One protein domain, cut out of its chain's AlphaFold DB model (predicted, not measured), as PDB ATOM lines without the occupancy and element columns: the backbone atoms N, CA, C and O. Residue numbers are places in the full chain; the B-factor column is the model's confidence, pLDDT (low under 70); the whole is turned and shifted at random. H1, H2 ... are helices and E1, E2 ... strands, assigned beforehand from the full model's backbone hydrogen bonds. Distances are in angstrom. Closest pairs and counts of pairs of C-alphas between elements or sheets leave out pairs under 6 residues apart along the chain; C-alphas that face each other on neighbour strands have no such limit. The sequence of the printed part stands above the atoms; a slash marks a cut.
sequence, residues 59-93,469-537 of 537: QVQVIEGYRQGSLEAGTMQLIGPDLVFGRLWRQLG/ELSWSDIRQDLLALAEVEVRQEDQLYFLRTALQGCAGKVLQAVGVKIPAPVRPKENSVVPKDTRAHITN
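What this domain is: This is residues 59 to 93 and 469 to 537 of the 537 residues of the protein "Transposase IS4 family protein" of Desulfobacca acetoxidans (strain ATCC 700848 / DSM 11109 / ASRB2) (UniProt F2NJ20). A twisted sheet of four antiparallel strands, E1 to E4, has the helix H1 across one face, and beyond the end of the sheet where E1 ends and E2 begins three helices, H2, H3 and H4, make a small cluster. In that cluster H2 and H4 lie side by side and H3 meets both near their first residues, making a corner with each, while at the far end of the model residues 530 to 537 stick out as a free tail. The printed part has 104 residues with four named helices and four named strands, in the order H1 E1 H2 H3 E2 E3 H4 E4; the sheet's order is E1 E2 E3 E4, and the class is mixed, helices and strands. The whole is loose, with a radius of gyration of the C-alphas of 16.8 A, and elongated, spanning 55 by 31 by 29 A.

How they stand to each other: The sheet consists of E1, residues 72 to 78, E2, residues 483 to 489, E3, residues 492 to 497, and E4, residues 519 to 521, with E1 and E4 as edge strands. E1 and E2 are antiparallel at 161 degrees, with N 74 and O 486 within hydrogen-bond range at 2.8 A. E2 and E3 form a hairpin, with N 487 and O 494 within range at 2.8 A. E3 and E4 are antiparallel at 148 degrees, with N 495 and O 520 within range at 2.8 A. H1, residues 59 to 67, is on the sheet at a height of 9.0 A; it only just lies over E3 alone, with 4 of its C-alphas falling on E3 and 2 on E2, and runs across the strands, at 74 degrees to E3 on the local plane. H2, residues 80 to 91, and H4, residues 504 to 511, touch at a shallow tilt of 7 degrees, the same way; their closest C-alphas, of Val 84 and Leu 508, are 6.1 A apart. H3, residues 472 to 480, touches H4 about perpendicular, at 77 degrees, with the C-alphas of Asp 478 and Ala 504 closest at 5.4 A. H2 touches H3 with residues 80 to 81 alone, only just about perpendicular at 71 degrees; the C-alphas of Gly 80 and Leu 479 are closest, 4.5 A apart. H2, H3 and H4 are not on the sheet, and H1 is apart from all three. Every O i to N i+4 pair is within hydrogen-bond range in H1, H3 and H4, and 7 of 8 are in H2.

Where its parts are: H1 begins at C-alpha 59 (122.239, 137.692, 132.796) and is 12.4 A long. E1 measures 18.6 A, E2 18.8 A, E3 16.3 A and E4 7.0 A. H2 measures 17.0 A, H3 12.1 A and H4 10.9 A from first to last C-alpha. H2 begins at C-alpha 80 (124.694, 158.116, 136.925), and E4 ends at C-alpha 521 (131.236, 141.012, 132.480).

The domain as a whole: The two C-alphas farthest apart, those of Glu 469 and Thr 536, are 56.7 A apart. Residues 94 to 468 are not printed, and C-alphas 93 and 469 are 25.6 A apart across this cut, which lies between H2 and H3. Of the links that are printed whole, none is long. Residues 522 to 537 hold no named element. The mean pLDDT of the printed part is 83.8, and residues 523 to 537 are under 70.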
ATOM      1  N   GLN A  59     122.815 136.454 132.252       75.94
ATOM      2  CA  GLN A  59     122.239 137.692 132.796       75.94
ATOM      3  C   GLN A  59     121.118 137.438 133.816       75.94
ATOM      4  O   GLN A  59     121.048 138.122 134.832       75.94
ATOM      5  N   VAL A  60     120.242 136.464 133.554       77.75
ATOM      6  CA  VAL A  60     119.144 136.099 134.462       77.75
ATOM      7  C   VAL A  60     119.702 135.455 135.728       77.75
ATOM      8  O   VAL A  60     119.241 135.791 136.813       77.75
ATOM      9  N   GLN A  61     120.726 134.602 135.610       78.75
ATOM     10  CA  GLN A  61     121.383 133.992 136.771       78.75
ATOM     11  C   GLN A  61     122.040 135.029 137.677       78.75
ATOM     12  O   GLN A  61     121.823 134.986 138.882       78.75
ATOM     13  N   VAL A  62     122.789 135.981 137.107       81.00
ATOM     14  CA  VAL A  62     123.433 137.048 137.884       81.00
ATOM     15  C   VAL A  62     122.381 137.889 138.618       81.00
ATOM     16  O   VAL A  62     122.505 138.149 139.813       81.00
ATOM     17  N   ILE A  63     121.317 138.304 137.917       80.88
ATOM     18  CA  ILE A  63     120.265 139.159 138.491       80.88
ATOM     19  C   ILE A  63     119.503 138.434 139.605       80.88
ATOM     20  O   ILE A  63     119.340 138.988 140.693       80.88
ATOM     21  N   GLU A  64     119.015 137.221 139.343       78.62
ATOM     22  CA  GLU A  64     118.249 136.450 140.325       78.62
ATOM     23  C   GLU A  64     119.129 136.003 141.489       78.62
ATOM     24  O   GLU A  64     118.715 136.102 142.643       78.62
ATOM     25  N   GLY A  65     120.372 135.612 141.205       78.88
ATOM     26  CA  GLY A  65     121.336 135.233 142.224       78.88
ATOM     27  C   GLY A  65     121.617 136.373 143.204       78.88
ATOM     28  O   GLY A  65     121.595 136.154 144.417       78.88
ATOM     29  N   TYR A  66     121.800 137.599 142.701       82.44
ATOM     30  CA  TYR A  66     121.955 138.789 143.538       82.44
ATOM     31  C   TYR A  66     120.677 139.117 144.325       82.44
ATOM     32  O   TYR A  66     120.743 139.360 145.526       82.44
ATOM     33  N   ARG A  67     119.495 139.069 143.687       80.75
ATOM     34  CA  ARG A  67     118.200 139.321 144.358       80.75
ATOM     35  C   ARG A  67     117.922 138.360 145.509       80.75
ATOM     36  O   ARG A  67     117.341 138.766 146.507       80.75
ATOM     37  N   GLN A  68     118.321 137.102 145.355       83.62
ATOM     38  CA  GLN A  68     118.148 136.052 146.359       83.62
ATOM     39  C   GLN A  68     119.253 136.067 147.430       83.62
ATOM     40  O   GLN A  68     119.220 135.245 148.340       83.62
ATOM     41  N   GLY A  69     120.237 136.973 147.330       80.88
ATOM     42  CA  GLY A  69     121.372 137.047 148.255       80.88
ATOM     43  C   GLY A  69     122.359 135.882 148.125       80.88
ATOM     44  O   GLY A  69     123.116 135.614 149.050       80.88
ATOM     45  N   SER A  70     122.341 135.171 146.995       82.00
ATOM     46  CA  SER A  70     123.176 133.985 146.749       82.00
ATOM     47  C   SER A  70     124.526 134.290 146.088       82.00
ATOM     48  O   SER A  70     125.351 133.389 145.951       82.00
ATOM     49  N   LEU A  71     124.757 135.543 145.679       83.62
ATOM     50  CA  LEU A  71     126.024 136.002 145.107       83.62
ATOM     51  C   LEU A  71     126.769 136.896 146.094       83.62
ATOM     52  O   LEU A  71     126.167 137.716 146.787       83.62
ATOM     53  N   GLU A  72     128.094 136.779 146.096       81.88
ATOM     54  CA  GLU A  72     128.960 137.697 146.826       81.88
ATOM     55  C   GLU A  72     128.973 139.057 146.117       81.88
ATOM     56  O   GLU A  72     129.346 139.160 144.943       81.88
ATOM     57  N   ALA A  73     128.551 140.096 146.837       83.94
ATOM     58  CA  ALA A  73     128.594 141.476 146.381       83.94
ATOM     59  C   ALA A  73     129.902 142.138 146.837       83.94
ATOM     60  O   ALA A  73     130.250 142.103 148.017       83.94
ATOM     61  N   GLY A  74     130.622 142.725 145.888       85.12
ATOM     62  CA  GLY A  74     131.807 143.537 146.114       85.12
ATOM     63  C   GLY A  74     131.459 145.017 146.249       85.12
ATOM     64  O   GLY A  74     130.486 145.406 146.895       85.12
ATOM     65  N   THR A  75     132.271 145.868 145.630       87.50
ATOM     66  CA  THR A  75     132.094 147.321 145.680       87.50
ATOM     67  C   THR A  75     130.869 147.780 144.895       87.50
ATOM     68  O   THR A  75     130.606 147.305 143.788       87.50
ATOM     69  N   MET A  76     130.160 148.763 145.450       91.81
ATOM     70  CA  MET A  76     129.100 149.506 144.776       91.81
ATOM     71  C   MET A  76     129.610 150.903 144.432       91.81
ATOM     72  O   MET A  76     130.175 151.575 145.291       91.81
ATOM     73  N   GLN A  77     129.390 151.346 143.196       93.81
ATOM     74  CA  GLN A  77     129.747 152.690 142.748       93.81
ATOM     75  C   GLN A  77     128.585 153.354 142.014       93.81
ATOM     76  O   GLN A  77     127.899 152.736 141.200       93.81
ATOM     77  N   LEU A  78     128.371 154.640 142.274       96.25
ATOM     78  CA  LEU A  78     127.414 155.465 141.548       96.25
ATOM     79  C   LEU A  78     127.972 155.782 140.161       96.25
ATOM     80  O   LEU A  78     129.079 156.299 140.039       96.25
ATOM     81  N   ILE A  79     127.192 155.525 139.114       96.19
ATOM     82  CA  ILE A  79     127.618 155.744 137.720       96.19
ATOM     83  C   ILE A  79     126.804 156.841 137.026       96.19
ATOM     84  O   ILE A  79     127.242 157.425 136.037       96.19
ATOM     85  N   GLY A  80     125.600 157.138 137.530       96.50
ATOM     86  CA  GLY A  80     124.694 158.116 136.925       96.50
ATOM     87  C   GLY A  80     125.295 159.514 136.750       96.50
ATOM     88  O   GLY A  80     125.159 160.066 135.651       96.50
ATOM     89  N   PRO A  81     125.983 160.079 137.764       96.56
ATOM     90  CA  PRO A  81     126.648 161.372 137.648       96.56
ATOM     91  C   PRO A  81     127.594 161.471 136.442       96.56
ATOM     92  O   PRO A  81     127.409 162.353 135.598       96.56
ATOM     93  N   ASP A  82     128.564 160.560 136.317       97.00
ATOM     94  CA  ASP A  82     129.569 160.621 135.249       97.00
ATOM     95  C   ASP A  82     128.994 160.305 133.867       97.00
ATOM     96  O   ASP A  82     129.341 160.971 132.888       97.00
ATOM     97  N   LEU A  83     128.042 159.371 133.772       97.19
ATOM     98  CA  LEU A  83     127.386 159.062 132.500       97.19
ATOM     99  C   LEU A  83     126.815 160.321 131.841       97.19
ATOM    100  O   LEU A  83     127.006 160.532 130.642       97.19
ATOM    101  N   VAL A  84     126.147 161.173 132.620       98.19
ATOM    102  CA  VAL A  84     125.545 162.412 132.117       98.19
ATOM    103  C   VAL A  84     126.589 163.510 131.973       98.19
ATOM    104  O   VAL A  84     126.793 164.053 130.884       98.19
ATOM    105  N   PHE A  85     127.254 163.856 133.071       97.94
ATOM    106  CA  PHE A  85     128.085 165.049 133.122       97.94
ATOM    107  C   PHE A  85     129.453 164.845 132.485       97.94
ATOM    108  O   PHE A  85     129.993 165.799 131.937       97.94
ATOM    109  N   GLY A  86     129.958 163.616 132.410       97.69
ATOM    110  CA  GLY A  86     131.191 163.276 131.701       97.69
ATOM    111  C   GLY A  86     130.995 163.299 130.191       97.69
ATOM    112  O   GLY A  86     131.918 163.602 129.430       97.69
ATOM    113  N   ARG A  87     129.769 163.040 129.714       97.31
ATOM    114  CA  ARG A  87     129.395 163.280 128.314       97.31
ATOM    115  C   ARG A  87     129.322 164.774 128.010       97.31
ATOM    116  O   ARG A  87     129.898 165.200 127.011       97.31
ATOM    117  N   LEU A  88     128.644 165.551 128.855       97.94
ATOM    118  CA  LEU A  88     128.534 167.005 128.689       97.94
ATOM    119  C   LEU A  88     129.896 167.693 128.765       97.94
ATOM    120  O   LEU A  88     130.195 168.531 127.926       97.94
ATOM    121  N   TRP A  89     130.742 167.286 129.709       97.75
ATOM    122  CA  TRP A  89     132.103 167.784 129.882       97.75
ATOM    123  C   TRP A  89     132.931 167.667 128.601       97.75
ATOM    124  O   TRP A  89     133.492 168.659 128.139       97.75
ATOM    125  N   ARG A  90     132.915 166.482 127.974       96.56
ATOM    126  CA  ARG A  90     133.596 166.221 126.697       96.56
ATOM    127  C   ARG A  90     132.976 166.974 125.524       96.56
ATOM    128  O   ARG A  90     133.682 167.502 124.677       96.56
ATOM    129  N   GLN A  91     131.647 167.036 125.449       95.62
ATOM    130  CA  GLN A  91     130.964 167.723 124.345       95.62
ATOM    131  C   GLN A  91     131.083 169.246 124.416       95.62
ATOM    132  O   GLN A  91     131.010 169.901 123.385       95.62
ATOM    133  N   LEU A  92     131.271 169.797 125.613       94.81
ATOM    134  CA  LEU A  92     131.614 171.199 125.817       94.81
ATOM    135  C   LEU A  92     133.111 171.482 125.628       94.81
ATOM    136  O   LEU A  92     133.517 172.631 125.791       94.81
ATOM    137  N   GLY A  93     133.917 170.455 125.339       96.19
ATOM    138  CA  GLY A  93     135.353 170.558 125.100       96.19
ATOM    139  C   GLY A  93     136.187 170.872 126.342       96.19
ATOM    140  O   GLY A  93     137.348 171.245 126.199       96.19
ATOM    141  N   GLU A 469     110.490 169.555 130.906       91.00
ATOM    142  CA  GLU A 469     110.733 170.338 132.112       91.00
ATOM    143  C   GLU A 469     110.854 169.377 133.293       91.00
ATOM    144  O   GLU A 469     109.884 168.742 133.699       91.00
ATOM    145  N   LEU A 470     112.074 169.216 133.800       91.31
ATOM    146  CA  LEU A 470     112.391 168.339 134.925       91.31
ATOM    147  C   LEU A 470     113.002 169.179 136.045       91.31
ATOM    148  O   LEU A 470     113.791 170.091 135.777       91.31
ATOM    149  N   SER A 471     112.651 168.874 137.292       89.50
ATOM    150  CA  SER A 471     113.249 169.552 138.437       89.50
ATOM    151  C   SER A 471     114.685 169.061 138.654       89.50
ATOM    152  O   SER A 471     115.003 167.892 138.429       89.50
ATOM    153  N   TRP A 472     115.577 169.949 139.099       88.44
ATOM    154  CA  TRP A 472     116.952 169.547 139.410       88.44
ATOM    155  C   TRP A 472     117.014 168.533 140.561       88.44
ATOM    156  O   TRP A 472     117.862 167.646 140.539       88.44
ATOM    157  N   SER A 473     116.107 168.627 141.538       88.25
ATOM    158  CA  SER A 473     116.032 167.676 142.650       88.25
ATOM    159  C   SER A 473     115.745 166.255 142.173       88.25
ATOM    160  O   SER A 473     116.451 165.344 142.599       88.25
ATOM    161  N   ASP A 474     114.794 166.079 141.250       93.19
ATOM    162  CA  ASP A 474     114.444 164.754 140.723       93.19
ATOM    163  C   ASP A 474     115.596 164.192 139.887       93.19
ATOM    164  O   ASP A 474     116.010 163.055 140.083       93.19
ATOM    165  N   ILE A 475     116.193 165.023 139.018       95.12
ATOM    166  CA  ILE A 475     117.370 164.632 138.227       95.12
ATOM    167  C   ILE A 475     118.497 164.160 139.147       95.12
ATOM    168  O   ILE A 475     119.078 163.100 138.921       95.12
ATOM    169  N   ARG A 476     118.819 164.939 140.184       93.75
ATOM    170  CA  ARG A 476     119.882 164.612 141.136       93.75
ATOM    171  C   ARG A 476     119.591 163.290 141.847       93.75
ATOM    172  O   ARG A 476     120.467 162.432 141.880       93.75
ATOM    173  N   GLN A 477     118.385 163.125 142.387       95.00
ATOM    174  CA  GLN A 477     117.976 161.914 143.097       95.00
ATOM    175  C   GLN A 477     118.048 160.677 142.193       95.00
ATOM    176  O   GLN A 477     118.664 159.679 142.563       95.00
ATOM    177  N   ASP A 478     117.483 160.756 140.990       96.81
ATOM    178  CA  ASP A 478     117.402 159.621 140.072       96.81
ATOM    179  C   ASP A 478     118.769 159.231 139.487       96.81
ATOM    180  O   ASP A 478     119.026 158.052 139.239       96.81
ATOM    181  N   LEU A 479     119.670 160.200 139.276       96.75
ATOM    182  CA  LEU A 479     121.045 159.912 138.860       96.75
ATOM    183  C   LEU A 479     121.880 159.311 139.997       96.75
ATOM    184  O   LEU A 479     122.685 158.423 139.728       96.75
ATOM    185  N   LEU A 480     121.683 159.741 141.248       95.75
ATOM    186  CA  LEU A 480     122.339 159.127 142.413       95.75
ATOM    187  C   LEU A 480     121.801 157.722 142.718       95.75
ATOM    188  O   LEU A 480     122.511 156.915 143.304       95.75
ATOM    189  N   ALA A 481     120.583 157.391 142.284       95.81
ATOM    190  CA  ALA A 481     120.044 156.034 142.375       95.81
ATOM    191  C   ALA A 481     120.624 155.071 141.316       95.81
ATOM    192  O   ALA A 481     120.424 153.851 141.397       95.81
ATOM    193  N   LEU A 482     121.327 155.598 140.305       96.00
ATOM    194  CA  LEU A 482     121.934 154.810 139.241       96.00
ATOM    195  C   LEU A 482     123.369 154.406 139.605       96.00
ATOM    196  O   LEU A 482     124.306 155.203 139.507       96.00
ATOM    197  N   ALA A 483     123.530 153.137 139.963       95.25
ATOM    198  CA  ALA A 483     124.773 152.558 140.451       95.25
ATOM    199  C   ALA A 483     125.086 151.226 139.762       95.25
ATOM    200  O   ALA A 483     124.207 150.601 139.159       95.25
ATOM    201  N   GLU A 484     126.335 150.791 139.887       94.25
ATOM    202  CA  GLU A 484     126.789 149.446 139.554       94.25
ATOM    203  C   GLU A 484     127.341 148.760 140.798       94.25
ATOM    204  O   GLU A 484     128.041 149.371 141.604       94.25
ATOM    205  N   VAL A 485     126.999 147.486 140.949       92.44
ATOM    206  CA  VAL A 485     127.488 146.605 142.005       92.44
ATOM    207  C   VAL A 485     128.332 145.530 141.347       92.44
ATOM    208  O   VAL A 485     127.888 144.879 140.398       92.44
ATOM    209  N   GLU A 486     129.550 145.347 141.836       91.88
ATOM    210  CA  GLU A 486     130.371 144.207 141.451       91.88
ATOM    211  C   GLU A 486     129.823 142.944 142.115       91.88
ATOM    212  O   GLU A 486     129.613 142.916 143.325       91.88
ATOM    213  N   VAL A 487     129.566 141.902 141.333       90.69
ATOM    214  CA  VAL A 487     129.055 140.621 141.828       90.69
ATOM    215  C   VAL A 487     129.889 139.481 141.269       90.69
ATOM    216  O   VAL A 487     130.247 139.471 140.087       90.69
ATOM    217  N   ARG A 488     130.202 138.513 142.129       86.12
ATOM    218  CA  ARG A 488     130.956 137.318 141.751       86.12
ATOM    219  C   ARG A 488     130.006 136.158 141.505       86.12
ATOM    220  O   ARG A 488     129.237 135.791 142.390       86.12
ATOM    221  N   GLN A 489     130.087 135.569 140.316       81.94
ATOM    222  CA  GLN A 489     129.418 134.313 139.992       81.94
ATOM    223  C   GLN A 489     130.474 133.332 139.481       81.94
ATOM    224  O   GLN A 489     131.054 133.536 138.417       81.94
ATOM    225  N   GLU A 490     130.716 132.270 140.255       79.69
ATOM    226  CA  GLU A 490     131.773 131.283 139.989       79.69
ATOM    227  C   GLU A 490     133.162 131.953 139.868       79.69
ATOM    228  O   GLU A 490     133.583 132.653 140.794       79.69
ATOM    229  N   ASP A 491     133.859 131.753 138.745       80.62
ATOM    230  CA  ASP A 491     135.205 132.281 138.471       80.62
ATOM    231  C   ASP A 491     135.181 133.632 137.717       80.62
ATOM    232  O   ASP A 491     136.226 134.126 137.289       80.62
ATOM    233  N   GLN A 492     133.997 134.236 137.530       83.00
ATOM    234  CA  GLN A 492     133.815 135.473 136.763       83.00
ATOM    235  C   GLN A 492     133.205 136.607 137.596       83.00
ATOM    236  O   GLN A 492     132.322 136.405 138.436       83.00
ATOM    237  N   LEU A 493     133.662 137.829 137.317       88.62
ATOM    238  CA  LEU A 493     133.138 139.054 137.914       88.62
ATOM    239  C   LEU A 493     132.214 139.774 136.930       88.62
ATOM    240  O   LEU A 493     132.524 139.942 135.747       88.62
ATOM    241  N   TYR A 494     131.086 140.246 137.446       90.06
ATOM    242  CA  TYR A 494     130.083 140.986 136.695       90.06
ATOM    243  C   TYR A 494     129.811 142.335 137.353       90.06
ATOM    244  O   TYR A 494     129.841 142.466 138.572       90.06
ATOM    245  N   PHE A 495     129.477 143.329 136.538       91.50
ATOM    246  CA  PHE A 495     128.832 144.555 136.986       91.50
ATOM    247  C   PHE A 495     127.324 144.428 136.800       91.50
ATOM    248  O   PHE A 495     126.839 144.227 135.680       91.50
ATOM    249  N   LEU A 496     126.592 144.567 137.902       92.00
ATOM    250  CA  LEU A 496     125.141 144.634 137.945       92.00
ATOM    251  C   LEU A 496     124.705 146.091 138.119       92.00
ATOM    252  O   LEU A 496     124.973 146.710 139.143       92.00
ATOM    253  N   ARG A 497     123.981 146.631 137.143       93.06
ATOM    254  CA  ARG A 497     123.443 147.993 137.195       93.06
ATOM    255  C   ARG A 497     122.075 148.023 137.877       93.06
ATOM    256  O   ARG A 497     121.199 147.220 137.549       93.06
ATOM    257  N   THR A 498     121.834 149.013 138.735       92.50
ATOM    258  CA  THR A 498     120.501 149.264 139.308       92.50
ATOM    259  C   THR A 498     119.476 149.637 138.225       92.50
ATOM    260  O   THR A 498     119.815 150.119 137.141       92.50
ATOM    261  N   ALA A 499     118.182 149.414 138.471       89.44
ATOM    262  CA  ALA A 499     117.138 149.846 137.539       89.44
ATOM    263  C   ALA A 499     117.131 151.380 137.391       89.44
ATOM    264  O   ALA A 499     117.424 152.100 138.341       89.44
ATOM    265  N   LEU A 500     116.792 151.887 136.199       92.94
ATOM    266  CA  LEU A 500     116.598 153.330 136.027       92.94
ATOM    267  C   LEU A 500     115.372 153.775 136.823       92.94
ATOM    268  O   LEU A 500     114.325 153.134 136.740       92.94
ATOM    269  N   GLN A 501     115.504 154.884 137.542       93.62
ATOM    270  CA  GLN A 501     114.428 155.475 138.332       93.62
ATOM    271  C   GLN A 501     113.997 156.817 137.738       93.62
ATOM    272  O   GLN A 501     114.783 157.490 137.064       93.62
ATOM    273  N   GLY A 502     112.719 157.148 137.940       94.88
ATOM    274  CA  GLY A 502     112.121 158.436 137.596       94.88
ATOM    275  C   GLY A 502     112.513 158.963 136.215       94.88
ATOM    276  O   GLY A 502     112.180 158.391 135.173       94.88
ATOM    277  N   CYS A 503     113.209 160.094 136.207       96.12
ATOM    278  CA  CYS A 503     113.601 160.827 135.017       96.12
ATOM    279  C   CYS A 503     114.987 160.459 134.457       96.12
ATOM    280  O   CYS A 503     115.326 160.942 133.372       96.12
ATOM    281  N   ALA A 504     115.761 159.570 135.099       95.69
ATOM    282  CA  ALA A 504     117.129 159.228 134.678       95.69
ATOM    283  C   ALA A 504     117.220 158.794 133.203       95.69
ATOM    284  O   ALA A 504     118.127 159.207 132.481       95.69
ATOM    285  N   GLY A 505     116.245 158.016 132.717       95.06
ATOM    286  CA  GLY A 505     116.187 157.603 131.310       95.06
ATOM    287  C   GLY A 505     116.051 158.782 130.339       95.06
ATOM    288  O   GLY A 505     116.774 158.844 129.344       95.06
ATOM    289  N   LYS A 506     115.184 159.757 130.655       96.19
ATOM    290  CA  LYS A 506     115.031 160.990 129.863       96.19
ATOM    291  C   LYS A 506     116.311 161.818 129.893       96.19
ATOM    292  O   LYS A 506     116.732 162.324 128.859       96.19
ATOM    293  N   VAL A 507     116.958 161.926 131.053       97.50
ATOM    294  CA  VAL A 507     118.216 162.669 131.215       97.50
ATOM    295  C   VAL A 507     119.330 162.054 130.361       97.50
ATOM    296  O   VAL A 507     119.947 162.765 129.569       97.50
ATOM    297  N   LEU A 508     119.537 160.735 130.435       96.56
ATOM    298  CA  LEU A 508     120.530 160.015 129.622       96.56
ATOM    299  C   LEU A 508     120.235 160.136 128.119       96.56
ATOM    300  O   LEU A 508     121.138 160.393 127.320       96.56
ATOM    301  N   GLN A 509     118.962 160.033 127.730       95.75
ATOM    302  CA  GLN A 509     118.533 160.262 126.351       95.75
ATOM    303  C   GLN A 509     118.807 161.704 125.906       95.75
ATOM    304  O   GLN A 509     119.223 161.927 124.766       95.75
ATOM    305  N   ALA A 510     118.610 162.687 126.791       96.69
ATOM    306  CA  ALA A 510     118.812 164.093 126.478       96.69
ATOM    307  C   ALA A 510     120.270 164.401 126.109       96.69
ATOM    308  O   ALA A 510     120.540 165.173 125.183       96.69
ATOM    309  N   VAL A 511     121.213 163.749 126.790       96.69
ATOM    310  CA  VAL A 511     122.651 163.899 126.533       96.69
ATOM    311  C   VAL A 511     123.203 162.927 125.483       96.69
ATOM    312  O   VAL A 511     124.351 163.068 125.061       96.69
ATOM    313  N   GLY A 512     122.383 161.986 125.005       94.50
ATOM    314  CA  GLY A 512     122.761 161.012 123.979       94.50
ATOM    315  C   GLY A 512     123.690 159.917 124.504       94.50
ATOM    316  O   GLY A 512     124.612 159.506 123.800       94.50
ATOM    317  N   VAL A 513     123.484 159.479 125.746       94.12
ATOM    318  CA  VAL A 513     124.281 158.430 126.394       94.12
ATOM    319  C   VAL A 513     123.558 157.095 126.281       94.12
ATOM    320  O   VAL A 513     122.375 156.981 126.603       94.12
ATOM    321  N   LYS A 514     124.282 156.065 125.832       89.56
ATOM    322  CA  LYS A 514     123.786 154.689 125.841       89.56
ATOM    323  C   LYS A 514     123.803 154.171 127.277       89.56
ATOM    324  O   LYS A 514     124.848 154.173 127.919       89.56
ATOM    325  N   ILE A 515     122.653 153.712 127.757       88.69
ATOM    326  CA  ILE A 515     122.527 153.116 129.090       88.69
ATOM    327  C   ILE A 515     123.354 151.816 129.120       88.69
ATOM    328  O   ILE A 515     123.163 150.977 128.228       88.69
ATOM    329  N   PRO A 516     124.253 151.622 130.105       88.62
ATOM    330  CA  PRO A 516     124.963 150.357 130.263       88.62
ATOM    331  C   PRO A 516     123.983 149.189 130.433       88.62
ATOM    332  O   PRO A 516     122.915 149.333 131.040       88.62
ATOM    333  N   ALA A 517     124.332 148.026 129.877       87.31
ATOM    334  CA  ALA A 517     123.492 146.839 130.006       87.31
ATOM    335  C   ALA A 517     123.281 146.488 131.495       87.31
ATOM    336  O   ALA A 517     124.184 146.736 132.293       87.31
ATOM    337  N   PRO A 518     122.120 145.921 131.883       87.56
ATOM    338  CA  PRO A 518     121.845 145.565 133.278       87.56
ATOM    339  C   PRO A 518     122.907 144.658 133.907       87.56
ATOM    340  O   PRO A 518     123.173 144.776 135.095       87.56
ATOM    341  N   VAL A 519     123.509 143.784 133.099       89.50
ATOM    342  CA  VAL A 519     124.621 142.913 133.482       89.50
ATOM    343  C   VAL A 519     125.706 143.032 132.419       89.50
ATOM    344  O   VAL A 519     125.416 142.903 131.224       89.50
ATOM    345  N   ARG A 520     126.949 143.259 132.845       89.75
ATOM    346  CA  ARG A 520     128.139 143.210 131.986       89.75
ATOM    347  C   ARG A 520     129.249 142.410 132.663       89.75
ATOM    348  O   ARG A 520     129.434 142.588 133.861       89.75
ATOM    349  N   PRO A 521     130.011 141.584 131.933       86.00
ATOM    350  CA  PRO A 521     131.236 141.012 132.480       86.00
ATOM    351  C   PRO A 521     132.260 142.128 132.742       86.00
ATOM    352  O   PRO A 521     132.322 143.110 131.995       86.00
ATOM    353  N   LYS A 522     133.062 141.986 133.796       82.88
ATOM    354  CA  LYS A 522     134.230 142.837 134.048       82.88
ATOM    355  C   LYS A 522     135.378 142.330 133.167       82.88
ATOM    356  O   LYS A 522     135.847 141.209 133.348       82.88
ATOM    357  N   GLU A 523     135.789 143.099 132.159       69.50
ATOM    358  CA  GLU A 523     136.841 142.678 131.216       69.50
ATOM    359  C   GLU A 523     138.149 142.313 131.958       69.50
ATOM    360  O   GLU A 523     138.507 142.959 132.941       69.50
ATOM    361  N   ASN A 524     138.839 141.254 131.504       52.88
ATOM    362  CA  ASN A 524     140.060 140.667 132.098       52.88
ATOM    363  C   ASN A 524     139.934 140.020 133.497       52.88
ATOM    364  O   ASN A 524     140.943 139.817 134.168       52.88
ATOM    365  N   SER A 525     138.736 139.623 133.933       47.47
ATOM    366  CA  SER A 525     138.535 138.922 135.212       47.47
ATOM    367  C   SER A 525     138.449 137.395 135.064       47.47
ATOM    368  O   SER A 525     137.404 136.792 135.287       47.47
ATOM    369  N   VAL A 526     139.559 136.740 134.705       42.16
ATOM    370  CA  VAL A 526     139.745 135.335 135.112       42.16
ATOM    371  C   VAL A 526     140.388 135.387 136.488       42.16
ATOM    372  O   VAL A 526     141.577 135.680 136.609       42.16
ATOM    373  N   VAL A 527     139.589 135.190 137.534       46.84
ATOM    374  CA  VAL A 527     140.111 135.155 138.904       46.84
ATOM    375  C   VAL A 527     140.839 133.814 139.092       46.84
ATOM    376  O   VAL A 527     140.243 132.771 138.816       46.84
ATOM    377  N   PRO A 528     142.120 133.787 139.512       43.41
ATOM    378  CA  PRO A 528     142.817 132.534 139.797       43.41
ATOM    379  C   PRO A 528     142.082 131.747 140.887       43.41
ATOM    380  O   PRO A 528     141.630 132.325 141.872       43.41
ATOM    381  N   LYS A 529     142.000 130.421 140.736       42.81
ATOM    382  CA  LYS A 529     141.234 129.514 141.613       42.81
ATOM    383  C   LYS A 529     141.680 129.438 143.082       42.81
ATOM    384  O   LYS A 529     141.041 128.723 143.848       42.81
ATOM    385  N   ASP A 530     142.696 130.184 143.509       47.66
ATOM    386  CA  ASP A 530     143.238 130.108 144.866       47.66
ATOM    387  C   ASP A 530     143.157 131.437 145.617       47.66
ATOM    388  O   ASP A 530     144.066 132.267 145.595       47.66
ATOM    389  N   THR A 531     142.064 131.623 146.357       41.31
ATOM    390  CA  THR A 531     142.088 132.363 147.632       41.31
ATOM    391  C   THR A 531     140.963 131.888 148.556       41.31
ATOM    392  O   THR A 531     140.180 132.660 149.095       41.31
ATOM    393  N   ARG A 532     140.878 130.570 148.773       36.72
ATOM    394  CA  ARG A 532     140.336 130.025 150.028       36.72
ATOM    395  C   ARG A 532     141.505 129.831 150.994       36.72
ATOM    396  O   ARG A 532     141.926 128.710 151.237       36.72
ATOM    397  N   ALA A 533     142.057 130.923 151.510       35.91
ATOM    398  CA  ALA A 533     143.069 130.865 152.556       35.91
ATOM    399  C   ALA A 533     142.639 131.749 153.732       35.91
ATOM    400  O   ALA A 533     142.736 132.969 153.681       35.91
ATOM    401  N   HIS A 534     142.143 131.063 154.763       36.75
ATOM    402  CA  HIS A 534     142.164 131.430 156.178       36.75
ATOM    403  C   HIS A 534     141.611 132.803 156.587       36.75
ATOM    404  O   HIS A 534     142.350 133.753 156.815       36.75
ATOM    405  N   ILE A 535     140.307 132.830 156.873       32.66
ATOM    406  CA  ILE A 535     139.807 133.589 158.025       32.66
ATOM    407  C   ILE A 535     139.485 132.551 159.104       32.66
ATOM    408  O   ILE A 535     138.422 131.935 159.101       32.66
ATOM    409  N   THR A 536     140.463 132.290 159.967       36.44
ATOM    410  CA  THR A 536     140.251 131.650 161.269       36.44
ATOM    411  C   THR A 536     140.313 132.733 162.337       36.44
ATOM    412  O   THR A 536     141.369 133.341 162.500       36.44
ATOM    413  N   ASN A 537     139.181 132.862 163.040       34.72
ATOM    414  CA  ASN A 537     138.847 133.652 164.234       34.72
ATOM    415  C   ASN A 537     138.766 135.174 164.114       34.72
ATOM    416  O   ASN A 537     139.813 135.837 163.960       34.72
TER     417      ASN A 537